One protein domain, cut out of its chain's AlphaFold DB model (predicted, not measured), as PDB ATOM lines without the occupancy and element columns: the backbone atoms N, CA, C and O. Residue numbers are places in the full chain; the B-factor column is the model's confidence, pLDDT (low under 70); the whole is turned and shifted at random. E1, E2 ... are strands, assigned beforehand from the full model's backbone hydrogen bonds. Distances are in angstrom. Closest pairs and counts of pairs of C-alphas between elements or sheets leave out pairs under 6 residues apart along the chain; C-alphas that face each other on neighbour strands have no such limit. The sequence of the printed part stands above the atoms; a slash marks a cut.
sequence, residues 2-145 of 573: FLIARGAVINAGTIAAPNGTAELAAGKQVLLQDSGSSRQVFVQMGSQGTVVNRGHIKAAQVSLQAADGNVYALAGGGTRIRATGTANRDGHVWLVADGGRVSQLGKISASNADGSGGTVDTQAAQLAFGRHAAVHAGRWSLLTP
ATOM      1  N   PHE A   2     158.203 209.304 188.351       91.62
ATOM      2  CA  PHE A   2     157.507 210.391 187.658       91.62
ATOM      3  C   PHE A   2     156.255 210.794 188.443       91.62
ATOM      4  O   PHE A   2     155.424 209.946 188.761       91.62
ATOM      5  N   LEU A   3     156.124 212.083 188.752       92.56
ATOM      6  CA  LEU A   3     154.915 212.703 189.284       92.56
ATOM      7  C   LEU A   3     154.426 213.713 188.251       92.56
ATOM      8  O   LEU A   3     155.010 214.785 188.105       92.56
ATOM      9  N   ILE A   4     153.373 213.355 187.519       92.25
ATOM     10  CA  ILE A   4     152.840 214.168 186.427       92.25
ATOM     11  C   ILE A   4     151.391 214.522 186.740       92.25
ATOM     12  O   ILE A   4     150.577 213.643 187.018       92.25
ATOM     13  N   ALA A   5     151.065 215.810 186.694       92.69
ATOM     14  CA  ALA A   5     149.703 216.290 186.886       92.69
ATOM     15  C   ALA A   5     149.401 217.462 185.953       92.69
ATOM     16  O   ALA A   5     150.295 218.173 185.510       92.69
ATOM     17  N   ARG A   6     148.119 217.717 185.684       88.38
ATOM     18  CA  ARG A   6     147.722 218.837 184.822       88.38
ATOM     19  C   ARG A   6     147.938 220.204 185.478       88.38
ATOM     20  O   ARG A   6     148.408 221.124 184.821       88.38
ATOM     21  N   GLY A   7     147.511 220.347 186.734       88.19
ATOM     22  CA  GLY A   7     147.436 221.642 187.420       88.19
ATOM     23  C   GLY A   7     148.597 221.891 188.376       88.19
ATOM     24  O   GLY A   7     149.251 222.926 188.295       88.19
ATOM     25  N   ALA A   8     148.873 220.942 189.272       91.50
ATOM     26  CA  ALA A   8     149.955 221.091 190.230       91.50
ATOM     27  C   ALA A   8     150.567 219.757 190.657       91.50
ATOM     28  O   ALA A   8     149.852 218.776 190.860       91.50
ATOM     29  N   VAL A   9     151.883 219.760 190.861       92.00
ATOM     30  CA  VAL A   9     152.636 218.683 191.511       92.00
ATOM     31  C   VAL A   9     153.305 219.260 192.749       92.00
ATOM     32  O   VAL A   9     154.077 220.212 192.659       92.00
ATOM     33  N   ILE A  10     153.011 218.693 193.918       91.38
ATOM     34  CA  ILE A  10     153.554 219.165 195.193       91.38
ATOM     35  C   ILE A  10     154.252 218.003 195.892       91.38
ATOM     36  O   ILE A  10     153.600 217.059 196.330       91.38
ATOM     37  N   ASN A  11     155.571 218.093 196.055       91.38
ATOM     38  CA  ASN A  11     156.297 217.226 196.977       91.38
ATOM     39  C   ASN A  11     156.404 217.910 198.341       91.38
ATOM     40  O   ASN A  11     157.110 218.908 198.478       91.38
ATOM     41  N   ALA A  12     155.749 217.355 199.357       90.00
ATOM     42  CA  ALA A  12     155.919 217.755 200.757       90.00
ATOM     43  C   ALA A  12     156.629 216.683 201.610       90.00
ATOM     44  O   ALA A  12     156.884 216.924 202.788       90.00
ATOM     45  N   GLY A  13     156.946 215.521 201.026       89.81
ATOM     46  CA  GLY A  13     157.524 214.360 201.704       89.81
ATOM     47  C   GLY A  13     158.976 214.101 201.302       89.81
ATOM     48  O   GLY A  13     159.791 215.019 201.236       89.81
ATOM     49  N   THR A  14     159.319 212.838 201.053       92.00
ATOM     50  CA  THR A  14     160.638 212.442 200.538       92.00
ATOM     51  C   THR A  14     160.473 211.630 199.260       92.00
ATOM     52  O   THR A  14     159.701 210.677 199.236       92.00
ATOM     53  N   ILE A  15     161.224 211.987 198.219       92.94
ATOM     54  CA  ILE A  15     161.365 211.225 196.977       92.94
ATOM     55  C   ILE A  15     162.799 210.694 196.928       92.94
ATOM     56  O   ILE A  15     163.751 211.467 197.061       92.94
ATOM     57  N   ALA A  16     162.958 209.382 196.760       94.69
ATOM     58  CA  ALA A  16     164.256 208.720 196.720       94.69
ATOM     59  C   ALA A  16     164.352 207.803 195.493       94.69
ATOM     60  O   ALA A  16     163.634 206.813 195.395       94.69
ATOM     61  N   ALA A  17     165.256 208.134 194.575       92.88
ATOM     62  CA  ALA A  17     165.569 207.367 193.372       92.88
ATOM     63  C   ALA A  17     167.100 207.299 193.177       92.88
ATOM     64  O   ALA A  17     167.615 207.847 192.207       92.88
ATOM     65  N   PRO A  18     167.856 206.671 194.099       87.88
ATOM     66  CA  PRO A  18     169.319 206.797 194.176       87.88
ATOM     67  C   PRO A  18     170.063 206.364 192.905       87.88
ATOM     68  O   PRO A  18     171.104 206.928 192.607       87.88
ATOM     69  N   ASN A  19     169.506 205.419 192.141       88.75
ATOM     70  CA  ASN A  19     170.084 204.935 190.881       88.75
ATOM     71  C   ASN A  19     169.295 205.395 189.639       88.75
ATOM     72  O   ASN A  19     169.427 204.807 188.568       88.75
ATOM     73  N   GLY A  20     168.407 206.381 189.779       90.75
ATOM     74  CA  GLY A  20     167.497 206.793 188.712       90.75
ATOM     75  C   GLY A  20     167.079 208.254 188.812       90.75
ATOM     76  O   GLY A  20     167.743 209.065 189.455       90.75
ATOM     77  N   THR A  21     165.972 208.590 188.157       92.00
ATOM     78  CA  THR A  21     165.498 209.972 188.027       92.00
ATOM     79  C   THR A  21     164.339 210.275 188.981       92.00
ATOM     80  O   THR A  21     163.549 209.388 189.330       92.00
ATOM     81  N   ALA A  22     164.219 211.524 189.424       93.94
ATOM     82  CA  ALA A  22     163.050 212.054 190.121       93.94
ATOM     83  C   ALA A  22     162.474 213.231 189.323       93.94
ATOM     84  O   ALA A  22     163.058 214.309 189.278       93.94
ATOM     85  N   GLU A  23     161.317 213.004 188.713       93.75
ATOM     86  CA  GLU A  23     160.743 213.843 187.665       93.75
ATOM     87  C   GLU A  23     159.369 214.365 188.100       93.75
ATOM     88  O   GLU A  23     158.439 213.582 188.311       93.75
ATOM     89  N   LEU A  24     159.232 215.680 188.279       94.06
ATOM     90  CA  LEU A  24     157.985 216.349 188.657       94.06
ATOM     91  C   LEU A  24     157.556 217.274 187.515       94.06
ATOM     92  O   LEU A  24     158.226 218.273 187.259       94.06
ATOM     93  N   ALA A  25     156.427 216.986 186.868       93.19
ATOM     94  CA  ALA A  25     155.952 217.746 185.712       93.19
ATOM     95  C   ALA A  25     154.498 218.203 185.870       93.19
ATOM     96  O   ALA A  25     153.608 217.397 186.153       93.19
ATOM     97  N   ALA A  26     154.244 219.491 185.639       92.25
ATOM     98  CA  ALA A  26     152.899 220.055 185.650       92.25
ATOM     99  C   ALA A  26     152.499 220.597 184.266       92.25
ATOM    100  O   ALA A  26     152.970 221.660 183.862       92.25
ATOM    101  N   GLY A  27     151.605 219.902 183.553       89.00
ATOM    102  CA  GLY A  27     151.075 220.375 182.271       89.00
ATOM    103  C   GLY A  27     150.040 219.467 181.596       89.00
ATOM    104  O   GLY A  27     149.800 218.343 182.027       89.00
ATOM    105  N   LYS A  28     149.386 219.975 180.541       87.12
ATOM    106  CA  LYS A  28     148.355 219.258 179.762       87.12
ATOM    107  C   LYS A  28     148.944 218.190 178.844       87.12
ATOM    108  O   LYS A  28     148.319 217.154 178.655       87.12
ATOM    109  N   GLN A  29     150.107 218.468 178.261       87.56
ATOM    110  CA  GLN A  29     150.839 217.543 177.405       87.56
ATOM    111  C   GLN A  29     152.279 217.467 177.898       87.56
ATOM    112  O   GLN A  29     152.940 218.493 178.078       87.56
ATOM    113  N   VAL A  30     152.727 216.242 178.157       89.00
ATOM    114  CA  VAL A  30     154.066 215.936 178.655       89.00
ATOM    115  C   VAL A  30     154.650 214.852 177.767       89.00
ATOM    116  O   VAL A  30     154.059 213.782 177.630       89.00
ATOM    117  N   LEU A  31     155.790 215.148 177.154       89.25
ATOM    118  CA  LEU A  31     156.572 214.194 176.384       89.25
ATOM    119  C   LEU A  31     157.650 213.590 177.285       89.25
ATOM    120  O   LEU A  31     158.272 214.292 178.088       89.25
ATOM    121  N   LEU A  32     157.846 212.283 177.137       90.12
ATOM    122  CA  LEU A  32     158.860 211.517 177.841       90.12
ATOM    123  C   LEU A  32     159.848 210.940 176.835       90.12
ATOM    124  O   LEU A  32     159.452 210.374 175.818       90.12
ATOM    125  N   GLN A  33     161.123 211.055 177.163       86.88
ATOM    126  CA  GLN A  33     162.239 210.463 176.448       86.88
ATOM    127  C   GLN A  33     163.123 209.759 177.477       86.88
ATOM    128  O   GLN A  33     163.405 210.325 178.533       86.88
ATOM    129  N   ASP A  34     163.586 208.545 177.178       79.69
ATOM    130  CA  ASP A  34     164.636 207.942 177.998       79.69
ATOM    131  C   ASP A  34     165.999 208.499 177.588       79.69
ATOM    132  O   ASP A  34     166.320 208.634 176.407       79.69
ATOM    133  N   SER A  35     166.785 208.856 178.591       78.19
ATOM    134  CA  SER A  35     168.132 209.380 178.425       78.19
ATOM    135  C   SER A  35     168.925 209.201 179.710       78.19
ATOM    136  O   SER A  35     168.388 209.388 180.805       78.19
ATOM    137  N   GLY A  36     170.193 208.810 179.580       71.25
ATOM    138  CA  GLY A  36     171.138 208.703 180.692       71.25
ATOM    139  C   GLY A  36     171.840 210.020 181.026       71.25
ATOM    140  O   GLY A  36     172.296 210.174 182.150       71.25
ATOM    141  N   SER A  37     171.881 210.966 180.085       73.56
ATOM    142  CA  SER A  37     172.700 212.189 180.149       73.56
ATOM    143  C   SER A  37     171.944 213.468 179.777       73.56
ATOM    144  O   SER A  37     172.524 214.547 179.738       73.56
ATOM    145  N   SER A  38     170.656 213.368 179.444       80.44
ATOM    146  CA  SER A  38     169.832 214.513 179.059       80.44
ATOM    147  C   SER A  38     168.487 214.496 179.766       80.44
ATOM    148  O   SER A  38     168.050 213.490 180.330       80.44
ATOM    149  N   ARG A  39     167.797 215.632 179.679       83.88
ATOM    150  CA  ARG A  39     166.451 215.816 180.211       83.88
ATOM    151  C   ARG A  39     165.490 214.751 179.665       83.88
ATOM    152  O   ARG A  39     165.429 214.540 178.456       83.88
ATOM    153  N   GLN A  40     164.734 214.112 180.560       87.69
ATOM    154  CA  GLN A  40     163.784 213.043 180.210       87.69
ATOM    155  C   GLN A  40     162.349 213.534 180.009       87.69
ATOM    156  O   GLN A  40     161.543 212.878 179.352       87.69
ATOM    157  N   VAL A  41     162.007 214.673 180.607       87.69
ATOM    158  CA  VAL A  41     160.651 215.228 180.609       87.69
ATOM    159  C   VAL A  41     160.622 216.524 179.815       87.69
ATOM    160  O   VAL A  41     161.570 217.307 179.853       87.69
ATOM    161  N   PHE A  42     159.537 216.744 179.079       88.25
ATOM    162  CA  PHE A  42     159.288 217.978 178.343       88.25
ATOM    163  C   PHE A  42     157.813 218.335 178.494       88.25
ATOM    164  O   PHE A  42     156.937 217.564 178.104       88.25
ATOM    165  N   VAL A  43     157.522 219.496 179.073       85.75
ATOM    166  CA  VAL A  43     156.149 219.994 179.217       85.75
ATOM    167  C   VAL A  43     155.854 220.967 178.080       85.75
ATOM    168  O   VAL A  43     156.642 221.871 177.835       85.75
ATOM    169  N   GLN A  44     154.726 220.811 177.388       83.69
ATOM    170  CA  GLN A  44     154.330 221.779 176.364       83.69
ATOM    171  C   GLN A  44     153.693 223.041 176.964       83.69
ATOM    172  O   GLN A  44     152.958 222.989 177.963       83.69
ATOM    173  N   MET A  45     153.935 224.169 176.291       77.06
ATOM    174  CA  MET A  45     153.316 225.466 176.573       77.06
ATOM    175  C   MET A  45     151.770 225.411 176.481       77.06
ATOM    176  O   MET A  45     151.187 224.523 175.861       77.06
ATOM    177  N   GLY A  46     151.078 226.344 177.141       75.06
ATOM    178  CA  GLY A  46     149.612 226.470 177.194       75.06
ATOM    179  C   GLY A  46     148.939 225.826 178.417       75.06
ATOM    180  O   GLY A  46     147.709 225.652 178.445       75.06
ATOM    181  N   SER A  47     149.727 225.443 179.429       74.06
ATOM    182  CA  SER A  47     149.248 224.672 180.587       74.06
ATOM    183  C   SER A  47     149.211 225.430 181.921       74.06
ATOM    184  O   SER A  47     148.362 225.095 182.744       74.06
ATOM    185  N   GLN A  48     150.100 226.413 182.136       81.31
ATOM    186  CA  GLN A  48     150.243 227.191 183.388       81.31
ATOM    187  C   GLN A  48     150.294 226.342 184.679       81.31
ATOM    188  O   GLN A  48     149.788 226.734 185.731       81.31
ATOM    189  N   GLY A  49     150.887 225.146 184.603       86.62
ATOM    190  CA  GLY A  49     150.988 224.226 185.738       86.62
ATOM    191  C   GLY A  49     151.907 224.747 186.847       86.62
ATOM    192  O   GLY A  49     152.669 225.687 186.660       86.62
ATOM    193  N   THR A  50     151.862 224.156 188.036       89.06
ATOM    194  CA  THR A  50     152.751 224.549 189.141       89.06
ATOM    195  C   THR A  50     153.453 223.341 189.751       89.06
ATOM    196  O   THR A  50     152.807 222.396 190.194       89.06
ATOM    197  N   VAL A  51     154.783 223.373 189.824       90.81
ATOM    198  CA  VAL A  51     155.589 222.374 190.535       90.81
ATOM    199  C   VAL A  51     156.151 222.998 191.802       90.81
ATOM    200  O   VAL A  51     156.829 224.020 191.763       90.81
ATOM    201  N   VAL A  52     155.889 222.378 192.947       89.56
ATOM    202  CA  VAL A  52     156.370 222.838 194.251       89.56
ATOM    203  C   VAL A  52     157.118 221.705 194.934       89.56
ATOM    204  O   VAL A  52     156.524 220.695 195.308       89.56
ATOM    205  N   ASN A  53     158.407 221.897 195.194       89.62
ATOM    206  CA  ASN A  53     159.158 221.020 196.081       89.62
ATOM    207  C   ASN A  53     159.359 221.686 197.444       89.62
ATOM    208  O   ASN A  53     160.194 222.572 197.581       89.62
ATOM    209  N   ARG A  54     158.605 221.229 198.449       85.38
ATOM    210  CA  ARG A  54     158.830 221.497 199.880       85.38
ATOM    211  C   ARG A  54     159.583 220.351 200.557       85.38
ATOM    212  O   ARG A  54     160.194 220.576 201.589       85.38
ATOM    213  N   GLY A  55     159.516 219.140 200.016       84.50
ATOM    214  CA  GLY A  55     160.117 217.933 200.575       84.50
ATOM    215  C   GLY A  55     161.598 217.734 200.236       84.50
ATOM    216  O   GLY A  55     162.248 218.607 199.658       84.50
ATOM    217  N   HIS A  56     162.129 216.562 200.587       90.50
ATOM    218  CA  HIS A  56     163.455 216.112 200.158       90.50
ATOM    219  C   HIS A  56     163.364 215.327 198.844       90.50
ATOM    220  O   HIS A  56     162.469 214.501 198.673       90.50
ATOM    221  N   ILE A  57     164.320 215.543 197.946       92.31
ATOM    222  CA  ILE A  57     164.540 214.743 196.742       92.31
ATOM    223  C   ILE A  57     165.997 214.278 196.751       92.31
ATOM    224  O   ILE A  57     166.911 215.097 196.872       92.31
ATOM    225  N   LYS A  58     166.202 212.965 196.639       93.69
ATOM    226  CA  LYS A  58     167.513 212.330 196.462       93.69
ATOM    227  C   LYS A  58     167.446 211.423 195.240       93.69
ATOM    228  O   LYS A  58     166.719 210.434 195.274       93.69
ATOM    229  N   ALA A  59     168.169 211.748 194.179       92.94
ATOM    230  CA  ALA A  59     168.181 210.948 192.957       92.94
ATOM    231  C   ALA A  59     169.535 211.043 192.245       92.94
ATOM    232  O   ALA A  59     170.376 211.824 192.678       92.94
ATOM    233  N   ALA A  60     169.742 210.281 191.170       89.94
ATOM    234  CA  ALA A  60     170.869 210.534 190.269       89.94
ATOM    235  C   ALA A  60     170.632 211.814 189.463       89.94
ATOM    236  O   ALA A  60     171.484 212.693 189.416       89.94
ATOM    237  N   GLN A  61     169.412 211.951 188.952       92.19
ATOM    238  CA  GLN A  61     168.945 213.096 188.181       92.19
ATOM    239  C   GLN A  61     167.617 213.600 188.752       92.19
ATOM    240  O   GLN A  61     166.761 212.804 189.153       92.19
ATOM    241  N   VAL A  62     167.435 214.917 188.815       92.94
ATOM    242  CA  VAL A  62     166.203 215.546 189.311       92.94
ATOM    243  C   VAL A  62     165.705 216.556 188.294       92.94
ATOM    244  O   VAL A  62     166.462 217.429 187.890       92.94
ATOM    245  N   SER A  63     164.428 216.517 187.928       92.56
ATOM    246  CA  SER A  63     163.850 217.528 187.041       92.56
ATOM    247  C   SER A  63     162.476 217.988 187.531       92.56
ATOM    248  O   SER A  63     161.609 217.190 187.895       92.56
ATOM    249  N   LEU A  64     162.315 219.309 187.636       92.19
ATOM    250  CA  LEU A  64     161.081 219.991 188.030       92.19
ATOM    251  C   LEU A  64     160.656 220.894 186.872       92.19
ATOM    252  O   LEU A  64     161.376 221.838 186.544       92.19
ATOM    253  N   GLN A  65     159.491 220.629 186.276       90.38
ATOM    254  CA  GLN A  65     159.084 221.284 185.033       90.38
ATOM    255  C   GLN A  65     157.653 221.813 185.035       90.38
ATOM    256  O   GLN A  65     156.695 221.087 185.312       90.38
ATOM    257  N   ALA A  66     157.511 223.075 184.635       86.88
ATOM    258  CA  ALA A  66     156.234 223.724 184.384       86.88
ATOM    259  C   ALA A  66     156.398 224.803 183.297       86.88
ATOM    260  O   ALA A  66     156.627 225.960 183.631       86.88
ATOM    261  N   ALA A  67     156.279 224.423 182.017       74.69
ATOM    262  CA  ALA A  67     156.636 225.247 180.849       74.69
ATOM    263  C   ALA A  67     156.223 226.730 180.946       74.69
ATOM    264  O   ALA A  67     157.097 227.575 181.023       74.69
ATOM    265  N   ASP A  68     154.933 227.055 181.074       77.19
ATOM    266  CA  ASP A  68     154.462 228.452 181.277       77.19
ATOM    267  C   ASP A  68     153.958 228.696 182.699       77.19
ATOM    268  O   ASP A  68     153.010 229.439 182.954       77.19
ATOM    269  N   GLY A  69     154.491 227.908 183.617       78.19
ATOM    270  CA  GLY A  69     153.970 227.737 184.948       78.19
ATOM    271  C   GLY A  69     154.863 228.343 186.011       78.19
ATOM    272  O   GLY A  69     155.627 229.275 185.780       78.19
ATOM    273  N   ASN A  70     154.789 227.775 187.207       80.81
ATOM    274  CA  ASN A  70     155.698 228.143 188.280       80.81
ATOM    275  C   ASN A  70     156.430 226.911 188.792       80.81
ATOM    276  O   ASN A  70     155.804 225.911 189.145       80.81
ATOM    277  N   VAL A  71     157.751 227.005 188.896       77.06
ATOM    278  CA  VAL A  71     158.575 226.038 189.619       77.06
ATOM    279  C   VAL A  71     159.054 226.694 190.905       77.06
ATOM    280  O   VAL A  71     159.852 227.629 190.905       77.06
ATOM    281  N   TYR A  72     158.582 226.178 192.033       78.44
ATOM    282  CA  TYR A  72     159.030 226.585 193.353       78.44
ATOM    283  C   TYR A  72     159.928 225.500 193.945       78.44
ATOM    284  O   TYR A  72     159.459 224.522 194.539       78.44
ATOM    285  N   ALA A  73     161.239 225.702 193.837       72.94
ATOM    286  CA  ALA A  73     162.231 224.938 194.583       72.94
ATOM    287  C   ALA A  73     162.343 225.535 195.999       72.94
ATOM    288  O   ALA A  73     163.316 226.211 196.354       72.94
ATOM    289  N   LEU A  74     161.283 225.340 196.799       58.75
ATOM    290  CA  LEU A  74     161.168 225.861 198.162       58.75
ATOM    291  C   LEU A  74     162.135 225.111 199.079       58.75
ATOM    292  O   LEU A  74     161.820 224.061 199.643       58.75
ATOM    293  N   ALA A  75     163.319 225.673 199.268       47.47
ATOM    294  CA  ALA A  75     164.240 225.193 200.279       47.47
ATOM    295  C   ALA A  75     164.183 226.074 201.537       47.47
ATOM    296  O   ALA A  75     164.178 227.301 201.473       47.47
ATOM    297  N   GLY A  76     164.086 225.410 202.693       46.09
ATOM    298  CA  GLY A  76     164.425 225.999 203.988       46.09
ATOM    299  C   GLY A  76     165.945 225.998 204.194       46.09
ATOM    300  O   GLY A  76     166.700 225.800 203.245       46.09
ATOM    301  N   GLY A  77     166.411 226.167 205.435       40.97
ATOM    302  CA  GLY A  77     167.839 226.296 205.783       40.97
ATOM    303  C   GLY A  77     168.757 225.078 205.538       40.97
ATOM    304  O   GLY A  77     169.840 225.041 206.108       40.97
ATOM    305  N   GLY A  78     168.370 224.084 204.726       56.72
ATOM    306  CA  GLY A  78     169.173 222.886 204.421       56.72
ATOM    307  C   GLY A  78     169.051 222.410 202.964       56.72
ATOM    308  O   GLY A  78     168.227 222.917 202.204       56.72
ATOM    309  N   THR A  79     169.865 221.421 202.566       59.94
ATOM    310  CA  THR A  79     169.832 220.831 201.211       59.94
ATOM    311  C   THR A  79     168.598 219.946 201.030       59.94
ATOM    312  O   THR A  79     168.496 218.881 201.643       59.94
ATOM    313  N   ARG A  80     167.659 220.367 200.174       77.81
ATOM    314  CA  ARG A  80     166.421 219.611 199.900       77.81
ATOM    315  C   ARG A  80     166.401 218.901 198.553       77.81
ATOM    316  O   ARG A  80     165.724 217.887 198.454       77.81
ATOM    317  N   ILE A  81     167.167 219.362 197.569       85.69
ATOM    318  CA  ILE A  81     167.352 218.668 196.290       85.69
ATOM    319  C   ILE A  81     168.814 218.236 196.199       85.69
ATOM    320  O   ILE A  81     169.707 219.083 196.274       85.69
ATOM    321  N   ARG A  82     169.048 216.925 196.089       89.25
ATOM    322  CA  ARG A  82     170.375 216.332 195.906       89.25
ATOM    323  C   ARG A  82     170.361 215.377 194.712       89.25
ATOM    324  O   ARG A  82     169.681 214.351 194.773       89.25
ATOM    325  N   ALA A  83     171.136 215.718 193.689       88.06
ATOM    326  CA  ALA A  83     171.484 214.843 192.578       88.06
ATOM    327  C   ALA A  83     172.876 214.236 192.820       88.06
ATOM    328  O   ALA A  83     173.834 214.969 193.066       88.06
ATOM    329  N   THR A  84     172.991 212.911 192.809       88.06
ATOM    330  CA  THR A  84     174.269 212.200 192.939       88.06
ATOM    331  C   THR A  84     174.359 211.160 191.838       88.06
ATOM    332  O   THR A  84     173.679 210.138 191.908       88.06
ATOM    333  N   GLY A  85     175.174 211.448 190.827       78.19
ATOM    334  CA  GLY A  85     175.346 210.617 189.647       78.19
ATOM    335  C   GLY A  85     175.779 209.184 189.970       78.19
ATOM    336  O   GLY A  85     176.280 208.868 191.049       78.19
ATOM    337  N   THR A  86     175.589 208.315 188.989       86.94
ATOM    338  CA  THR A  86     176.016 206.912 188.969       86.94
ATOM    339  C   THR A  86     177.000 206.696 187.820       86.94
ATOM    340  O   THR A  86     177.239 207.606 187.032       86.94
ATOM    341  N   ALA A  87     177.521 205.479 187.654       81.31
ATOM    342  CA  ALA A  87     178.371 205.146 186.506       81.31
ATOM    343  C   ALA A  87     177.710 205.429 185.137       81.31
ATOM    344  O   ALA A  87     178.414 205.669 184.164       81.31
ATOM    345  N   ASN A  88     176.371 205.420 185.066       83.69
ATOM    346  CA  ASN A  88     175.617 205.549 183.815       83.69
ATOM    347  C   ASN A  88     174.770 206.832 183.728       83.69
ATOM    348  O   ASN A  88     174.027 206.999 182.763       83.69
ATOM    349  N   ARG A  89     174.795 207.685 184.763       86.50
ATOM    350  CA  ARG A  89     173.984 208.912 184.847       86.50
ATOM    351  C   ARG A  89     174.762 209.991 185.569       86.50
ATOM    352  O   ARG A  89     175.212 209.756 186.685       86.50
ATOM    353  N   ASP A  90     174.876 211.160 184.976       88.38
ATOM    354  CA  ASP A  90     175.491 212.322 185.599       88.38
ATOM    355  C   ASP A  90     174.648 212.862 186.764       88.38
ATOM    356  O   ASP A  90     173.449 212.593 186.893       88.38
ATOM    357  N   GLY A  91     175.299 213.592 187.671       93.81
ATOM    358  CA  GLY A  91     174.600 214.270 188.754       93.81
ATOM    359  C   GLY A  91     173.995 215.573 188.256       93.81
ATOM    360  O   GLY A  91     174.685 216.584 188.297       93.81
ATOM    361  N   HIS A  92     172.722 215.568 187.850       95.00
ATOM    362  CA  HIS A  92     172.082 216.732 187.212       95.00
ATOM    363  C   HIS A  92     170.769 217.139 187.891       95.00
ATOM    364  O   HIS A  92     169.942 216.297 188.259       95.00
ATOM    365  N   VAL A  93     170.546 218.445 188.040       95.06
ATOM    366  CA  VAL A  93     169.243 219.029 188.393       95.06
ATOM    367  C   VAL A  93     168.750 219.986 187.303       95.06
ATOM    368  O   VAL A  93     169.438 220.955 187.006       95.06
ATOM    369  N   TRP A  94     167.532 219.798 186.790       94.50
ATOM    370  CA  TRP A  94     166.856 220.775 185.925       94.50
ATOM    371  C   TRP A  94     165.687 221.452 186.645       94.50
ATOM    372  O   TRP A  94     164.799 220.789 187.188       94.50
ATOM    373  N   LEU A  95     165.648 222.780 186.594       94.38
ATOM    374  CA  LEU A  95     164.503 223.605 186.974       94.38
ATOM    375  C   LEU A  95     164.015 224.354 185.732       94.38
ATOM    376  O   LEU A  95     164.694 225.261 185.263       94.38
ATOM    377  N   VAL A  96     162.854 223.979 185.192       92.44
ATOM    378  CA  VAL A  96     162.410 224.458 183.873       92.44
ATOM    379  C   VAL A  96     161.022 225.084 183.951       92.44
ATOM    380  O   VAL A  96     160.042 224.422 184.299       92.44
ATOM    381  N   ALA A  97     160.937 226.358 183.587       90.81
ATOM    382  CA  ALA A  97     159.703 227.103 183.385       90.81
ATOM    383  C   ALA A  97     159.867 228.096 182.219       90.81
ATOM    384  O   ALA A  97     159.889 229.304 182.437       90.81
ATOM    385  N   ASP A  98     160.026 227.582 180.996       81.25
ATOM    386  CA  ASP A  98     160.314 228.316 179.749       81.25
ATOM    387  C   ASP A  98     159.592 229.672 179.588       81.25
ATOM    388  O   ASP A  98     160.248 230.692 179.383       81.25
ATOM    389  N   GLY A  99     158.263 229.709 179.719       83.94
ATOM    390  CA  GLY A  99     157.431 230.922 179.731       83.94
ATOM    391  C   GLY A  99     157.025 231.388 181.136       83.94
ATOM    392  O   GLY A  99     156.243 232.324 181.291       83.94
ATOM    393  N   GLY A 100     157.516 230.709 182.169       88.94
ATOM    394  CA  GLY A 100     157.090 230.832 183.555       88.94
ATOM    395  C   GLY A 100     158.159 231.357 184.515       88.94
ATOM    396  O   GLY A 100     159.168 231.952 184.134       88.94
ATOM    397  N   ARG A 101     157.930 231.142 185.814       91.94
ATOM    398  CA  ARG A 101     158.824 231.600 186.887       91.94
ATOM    399  C   ARG A 101     159.479 230.431 187.612       91.94
ATOM    400  O   ARG A 101     158.786 229.546 188.112       91.94
ATOM    401  N   VAL A 102     160.796 230.495 187.799       94.31
ATOM    402  CA  VAL A 102     161.512 229.658 188.772       94.31
ATOM    403  C   VAL A 102     161.829 230.489 190.015       94.31
ATOM    404  O   VAL A 102     162.470 231.534 189.946       94.31
ATOM    405  N   SER A 103     161.391 230.011 191.180       93.12
ATOM    406  CA  SER A 103     161.771 230.557 192.488       93.12
ATOM    407  C   SER A 103     162.622 229.546 193.254       93.12
ATOM    408  O   SER A 103     162.101 228.560 193.786       93.12
ATOM    409  N   GLN A 104     163.929 229.798 193.339       91.38
ATOM    410  CA  GLN A 104     164.864 228.989 194.120       91.38
ATOM    411  C   GLN A 104     165.072 229.634 195.486       91.38
ATOM    412  O   GLN A 104     165.704 230.682 195.597       91.38
ATOM    413  N   LEU A 105     164.562 229.017 196.553       87.06
ATOM    414  CA  LEU A 105     164.594 229.654 197.878       87.06
ATOM    415  C   LEU A 105     165.721 229.175 198.800       87.06
ATOM    416  O   LEU A 105     166.043 229.858 199.773       87.06
ATOM    417  N   GLY A 106     166.360 228.051 198.481       86.44
ATOM    418  CA  GLY A 106     167.446 227.506 199.294       86.44
ATOM    419  C   GLY A 106     168.399 226.604 198.512       86.44
ATOM    420  O   GLY A 106     168.589 226.790 197.307       86.44
ATOM    421  N   LYS A 107     169.041 225.664 199.212       91.81
ATOM    422  CA  LYS A 107     170.206 224.940 198.693       91.81
ATOM    423  C   LYS A 107     169.853 223.757 197.785       91.81
ATOM    424  O   LYS A 107     169.105 222.858 198.187       91.81
ATOM    425  N   ILE A 108     170.484 223.728 196.612       93.81
ATOM    426  CA  ILE A 108     170.501 222.616 195.649       93.81
ATOM    427  C   ILE A 108     171.922 222.050 195.601       93.81
ATOM    428  O   ILE A 108     172.896 222.785 195.777       93.81
ATOM    429  N   SER A 109     172.068 220.738 195.440       95.12
ATOM    430  CA  SER A 109     173.385 220.114 195.298       95.12
ATOM    431  C   SER A 109     173.385 219.054 194.206       95.12
ATOM    432  O   SER A 109     172.440 218.268 194.128       95.12
ATOM    433  N   ALA A 110     174.449 219.029 193.412       95.12
ATOM    434  CA  ALA A 110     174.652 218.085 192.323       95.12
ATOM    435  C   ALA A 110     176.115 217.612 192.320       95.12
ATOM    436  O   ALA A 110     177.031 218.431 192.391       95.12
ATOM    437  N   SER A 111     176.344 216.303 192.275       95.81
ATOM    438  CA  SER A 111     177.683 215.696 192.233       95.81
ATOM    439  C   SER A 111     177.687 214.487 191.309       95.81
ATOM    440  O   SER A 111     176.724 213.724 191.312       95.81
ATOM    441  N   ASN A 112     178.765 214.268 190.569       92.94
ATOM    442  CA  ASN A 112     178.955 213.056 189.780       92.94
ATOM    443  C   ASN A 112     179.349 211.869 190.673       92.94
ATOM    444  O   ASN A 112     179.584 212.019 191.876       92.94
ATOM    445  N   ALA A 113     179.391 210.672 190.082       90.75
ATOM    446  CA  ALA A 113     179.694 209.433 190.797       90.75
ATOM    447  C   ALA A 113     181.121 209.392 191.372       90.75
ATOM    448  O   ALA A 113     181.349 208.781 192.413       90.75
ATOM    449  N   ASP A 114     182.063 210.064 190.709       89.31
ATOM    450  CA  ASP A 114     183.466 210.202 191.119       89.31
ATOM    451  C   ASP A 114     183.682 211.270 192.209       89.31
ATOM    452  O   ASP A 114     184.801 211.470 192.676       89.31
ATOM    453  N   GLY A 115     182.616 211.956 192.633       89.38
ATOM    454  CA  GLY A 115     182.674 213.046 193.604       89.38
ATOM    455  C   GLY A 115     183.003 214.415 193.004       89.38
ATOM    456  O   GLY A 115     182.950 215.404 193.738       89.38
ATOM    457  N   SER A 116     183.278 214.506 191.698       91.44
ATOM    458  CA  SER A 116     183.366 215.791 191.004       91.44
ATOM    459  C   SER A 116     182.011 216.510 191.023       91.44
ATOM    460  O   SER A 116     180.949 215.921 191.260       91.44
ATOM    461  N   GLY A 117     182.033 217.829 190.836       91.75
ATOM    462  CA  GLY A 117     180.817 218.632 190.854       91.75
ATOM    463  C   GLY A 117     179.889 218.292 189.682       91.75
ATOM    464  O   GLY A 117     180.333 218.222 188.543       91.75
ATOM    465  N   GLY A 118     178.598 218.114 189.966       94.81
ATOM    466  CA  GLY A 118     177.570 217.875 188.949       94.81
ATOM    467  C   GLY A 118     177.085 219.168 188.290       94.81
ATOM    468  O   GLY A 118     177.729 220.216 188.391       94.81
ATOM    469  N   THR A 119     175.914 219.119 187.674       95.50
ATOM    470  CA  THR A 119     175.317 220.214 186.900       95.50
ATOM    471  C   THR A 119     173.955 220.619 187.464       95.50
ATOM    472  O   THR A 119     173.166 219.804 187.953       95.50
ATOM    473  N   VAL A 120     173.663 221.915 187.413       96.75
ATOM    474  CA  VAL A 120     172.322 222.450 187.656       96.75
ATOM    475  C   VAL A 120     171.973 223.382 186.510       96.75
ATOM    476  O   VAL A 120     172.702 224.336 186.275       96.75
ATOM    477  N   ASP A 121     170.850 223.142 185.844       96.38
ATOM    478  CA  ASP A 121     170.313 224.045 184.830       96.38
ATOM    479  C   ASP A 121     169.003 224.649 185.313       96.38
ATOM    480  O   ASP A 121     168.077 223.944 185.729       96.38
ATOM    481  N   THR A 122     168.910 225.966 185.216       96.19
ATOM    482  CA  THR A 122     167.705 226.718 185.533       96.19
ATOM    483  C   THR A 122     167.286 227.527 184.310       96.19
ATOM    484  O   THR A 122     167.934 228.510 183.961       96.19
ATOM    485  N   GLN A 123     166.172 227.147 183.692       95.44
ATOM    486  CA  GLN A 123     165.585 227.834 182.544       95.44
ATOM    487  C   GLN A 123     164.251 228.452 182.955       95.44
ATOM    488  O   GLN A 123     163.358 227.735 183.411       95.44
ATOM    489  N   ALA A 124     164.105 229.771 182.828       93.81
ATOM    490  CA  ALA A 124     162.862 230.448 183.183       93.81
ATOM    491  C   ALA A 124     162.658 231.763 182.429       93.81
ATOM    492  O   ALA A 124     163.627 232.466 182.168       93.81
ATOM    493  N   ALA A 125     161.407 232.170 182.201       92.38
ATOM    494  CA  ALA A 125     161.118 233.547 181.788       92.38
ATOM    495  C   ALA A 125     161.390 234.562 182.913       92.38
ATOM    496  O   ALA A 125     161.696 235.724 182.654       92.38
ATOM    497  N   GLN A 126     161.248 234.135 184.173       92.69
ATOM    498  CA  GLN A 126     161.521 234.946 185.359       92.69
ATOM    499  C   GLN A 126     162.231 234.127 186.435       92.69
ATOM    500  O   GLN A 126     161.783 233.043 186.815       92.69
ATOM    501  N   LEU A 127     163.297 234.689 186.998       94.75
ATOM    502  CA  LEU A 127     164.069 234.085 188.080       94.75
ATOM    503  C   LEU A 127     163.858 234.858 189.381       94.75
ATOM    504  O   LEU A 127     163.801 236.084 189.389       94.75
ATOM    505  N   ALA A 128     163.747 234.136 190.493       94.06
ATOM    506  CA  ALA A 128     163.703 234.723 191.825       94.06
ATOM    507  C   ALA A 128     164.504 233.880 192.822       94.06
ATOM    508  O   ALA A 128     164.380 232.652 192.862       94.06
ATOM    509  N   PHE A 129     165.280 234.555 193.673       94.75
ATOM    510  CA  PHE A 129     166.179 233.913 194.628       94.75
ATOM    511  C   PHE A 129     165.823 234.260 196.071       94.75
ATOM    512  O   PHE A 129     165.655 235.419 196.441       94.75
ATOM    513  N   GLY A 130     165.718 233.233 196.913       91.38
ATOM    514  CA  GLY A 130     165.507 233.401 198.347       91.38
ATOM    515  C   GLY A 130     166.791 233.724 199.112       91.38
ATOM    516  O   GLY A 130     167.911 233.554 198.626       91.38
ATOM    517  N   ARG A 131     166.630 234.115 200.383       90.31
ATOM    518  CA  ARG A 131     167.736 234.483 201.287       90.31
ATOM    519  C   ARG A 131     168.831 233.415 201.397       90.31
ATOM    520  O   ARG A 131     169.992 233.771 201.580       90.31
ATOM    521  N   HIS A 132     168.470 232.137 201.295       90.06
ATOM    522  CA  HIS A 132     169.378 230.996 201.457       90.06
ATOM    523  C   HIS A 132     169.679 230.268 200.141       90.06
ATOM    524  O   HIS A 132     170.259 229.184 200.168       90.06
ATOM    525  N   ALA A 133     169.271 230.826 198.996       92.94
ATOM    526  CA  ALA A 133     169.486 230.209 197.692       92.94
ATOM    527  C   ALA A 133     170.983 230.006 197.427       92.94
ATOM    528  O   ALA A 133     171.763 230.952 197.537       92.94
ATOM    529  N   ALA A 134     171.385 228.776 197.128       95.12
ATOM    530  CA  ALA A 134     172.752 228.433 196.758       95.12
ATOM    531  C   ALA A 134     172.747 227.138 195.945       95.12
ATOM    532  O   ALA A 134     171.932 226.243 196.200       95.12
ATOM    533  N   VAL A 135     173.676 227.021 195.011       96.44
ATOM    534  CA  VAL A 135     173.962 225.789 194.284       96.44
ATOM    535  C   VAL A 135     175.341 225.296 194.704       96.44
ATOM    536  O   VAL A 135     176.276 226.077 194.819       96.44
ATOM    537  N   HIS A 136     175.433 224.004 195.008       96.50
ATOM    538  CA  HIS A 136     176.688 223.303 195.266       96.50
ATOM    539  C   HIS A 136     176.837 222.209 194.214       96.50
ATOM    540  O   HIS A 136     176.312 221.106 194.374       96.50
ATOM    541  N   ALA A 137     177.485 222.573 193.123       97.06
ATOM    542  CA  ALA A 137     177.703 221.775 191.929       97.06
ATOM    543  C   ALA A 137     179.057 222.150 191.301       97.06
ATOM    544  O   ALA A 137     179.748 223.033 191.810       97.06
ATOM    545  N   GLY A 138     179.437 221.499 190.205       97.12
ATOM    546  CA  GLY A 138     180.561 221.949 189.381       97.12
ATOM    547  C   GLY A 138     180.157 223.153 188.534       97.12
ATOM    548  O   GLY A 138     180.897 224.129 188.448       97.12
ATOM    549  N   ARG A 139     178.933 223.112 187.992       97.88
ATOM    550  CA  ARG A 139     178.384 224.144 187.109       97.88
ATOM    551  C   ARG A 139     176.929 224.469 187.437       97.88
ATOM    552  O   ARG A 139     176.145 223.572 187.758       97.88
ATOM    553  N   TRP A 140     176.570 225.744 187.327       98.38
ATOM    554  CA  TRP A 140     175.193 226.223 187.376       98.38
ATOM    555  C   TRP A 140     174.887 227.125 186.176       98.38
ATOM    556  O   TRP A 140     175.388 228.245 186.106       98.38
ATOM    557  N   SER A 141     174.035 226.651 185.269       98.19
ATOM    558  CA  SER A 141     173.599 227.401 184.090       98.19
ATOM    559  C   SER A 141     172.242 228.064 184.340       98.19
ATOM    560  O   SER A 141     171.302 227.435 184.835       98.19
ATOM    561  N   LEU A 142     172.121 229.337 183.980       98.19
ATOM    562  CA  LEU A 142     170.917 230.154 184.096       98.19
ATOM    563  C   LEU A 142     170.531 230.676 182.712       98.19
ATOM    564  O   LEU A 142     171.298 231.417 182.111       98.19
ATOM    565  N   LEU A 143     169.337 230.332 182.229       97.50
ATOM    566  CA  LEU A 143     168.826 230.756 180.923       97.50
ATOM    567  C   LEU A 143     167.507 231.521 181.083       97.50
ATOM    568  O   LEU A 143     166.539 230.986 181.628       97.50
ATOM    569  N   THR A 144     167.459 232.768 180.610       97.19
ATOM    570  CA  THR A 144     166.285 233.657 180.740       97.19
ATOM    571  C   THR A 144     166.207 234.662 179.584       97.19
ATOM    572  O   THR A 144     167.231 234.978 179.000       97.19
ATOM    573  N   PRO A 145     165.043 235.208 179.204       97.44
ATOM    574  CA  PRO A 145     164.955 236.206 178.135       97.44
ATOM    575  C   PRO A 145     165.803 237.464 178.350       97.44
ATOM    576  O   PRO A 145     166.461 237.927 177.427       97.44
TER     577      PRO A 145
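What this domain is: This is residues 2 to 145 of the 573 residues of an uncharacterized protein of Paraburkholderia sp. CI2 (UniProt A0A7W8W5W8). The chain is wound in stacked turns as a three-sided solenoid, with parallel strands side by side on each side. One side holds E1, E14 and parts of E3, E7, E10 and E12; the second holds E2, E6, E8 and the ends of E10 and E12; the third holds E9, E11, E13 and the starts of E3 and E7. The hairpin E4 and E5 packs outside the first side, with E5 near the ends of E3 and E7. The printed part has 144 residues, no named helix and fourteen named strands, E1 to E14 in order along the chain; twelve make one branched, parallel sheet, E4 and E5 an antiparallel one. The class is all strand, and the whole is compact, with a radius of gyration of the C-alphas of 13.5 A and spans of 40 by 35 by 31 A.

How they stand to each other: E1, residues 2 to 5, is an edge strand parallel to E3, residues 14 to 26, with N 3 and O 23 2.8 A apart. E2, residues 8 to 11, is an edge strand parallel to E6, residues 50 to 53, with N 9 and O 50 2.9 A apart. E3 is parallel to E7, residues 56 to 65, with N 24 and O 63 2.8 A apart. E4, residues 30 to 32, and E5, residues 41 to 43, form an antiparallel hairpin, with N 31 and O 42 2.8 A apart; the closest C-alphas of E5 and E7 are those of Val 43 and Gln 65, 6.6 A apart. E8, residues 70 to 73, is parallel to E6, with N 51 and O 70 2.8 A apart. On the other side of E7 from E3 lie E9, residues 79 to 84, and E10, residues 92 to 104; N 57 and O 80 are 2.8 A apart, N 94 and O 62 2.8 A. E8 and E10 are parallel, with N 71 and O 101 2.9 A apart. E11, residues 107 to 111, is parallel to E9, with N 83 and O 109 2.9 A apart. E12, residues 119 to 129, is parallel to E10, with N 95 and O 121 2.8 A apart. The edge strands E13, residues 134 to 136, and E14, residues 139 to 144, are parallel to E11 and E12, with N 108 and O 134 2.9 A apart and N 122 and O 141 2.8 A.

Where its parts are: E1 begins at C-alpha 2, (157.507, 210.391, 187.658). E3 is 18.4 A long and bends by 135 degrees at residue 19; E7, 16.6 A, by 121 degrees at residue 60; E10, 15.8 A, by 140 degrees at residue 101; E12, 18.2 A, by 121 degrees at residue 126. E14, 16.7 A, ends at C-alpha 144, (166.285, 233.657, 180.740).

The domain as a whole: The C-alphas farthest apart, of Gly 46 and Asp 114, are 40.1 A apart. The printed part has no cut and no long link. The mean pLDDT of the printed part is 87.9; residues 74 to 79 are under 70.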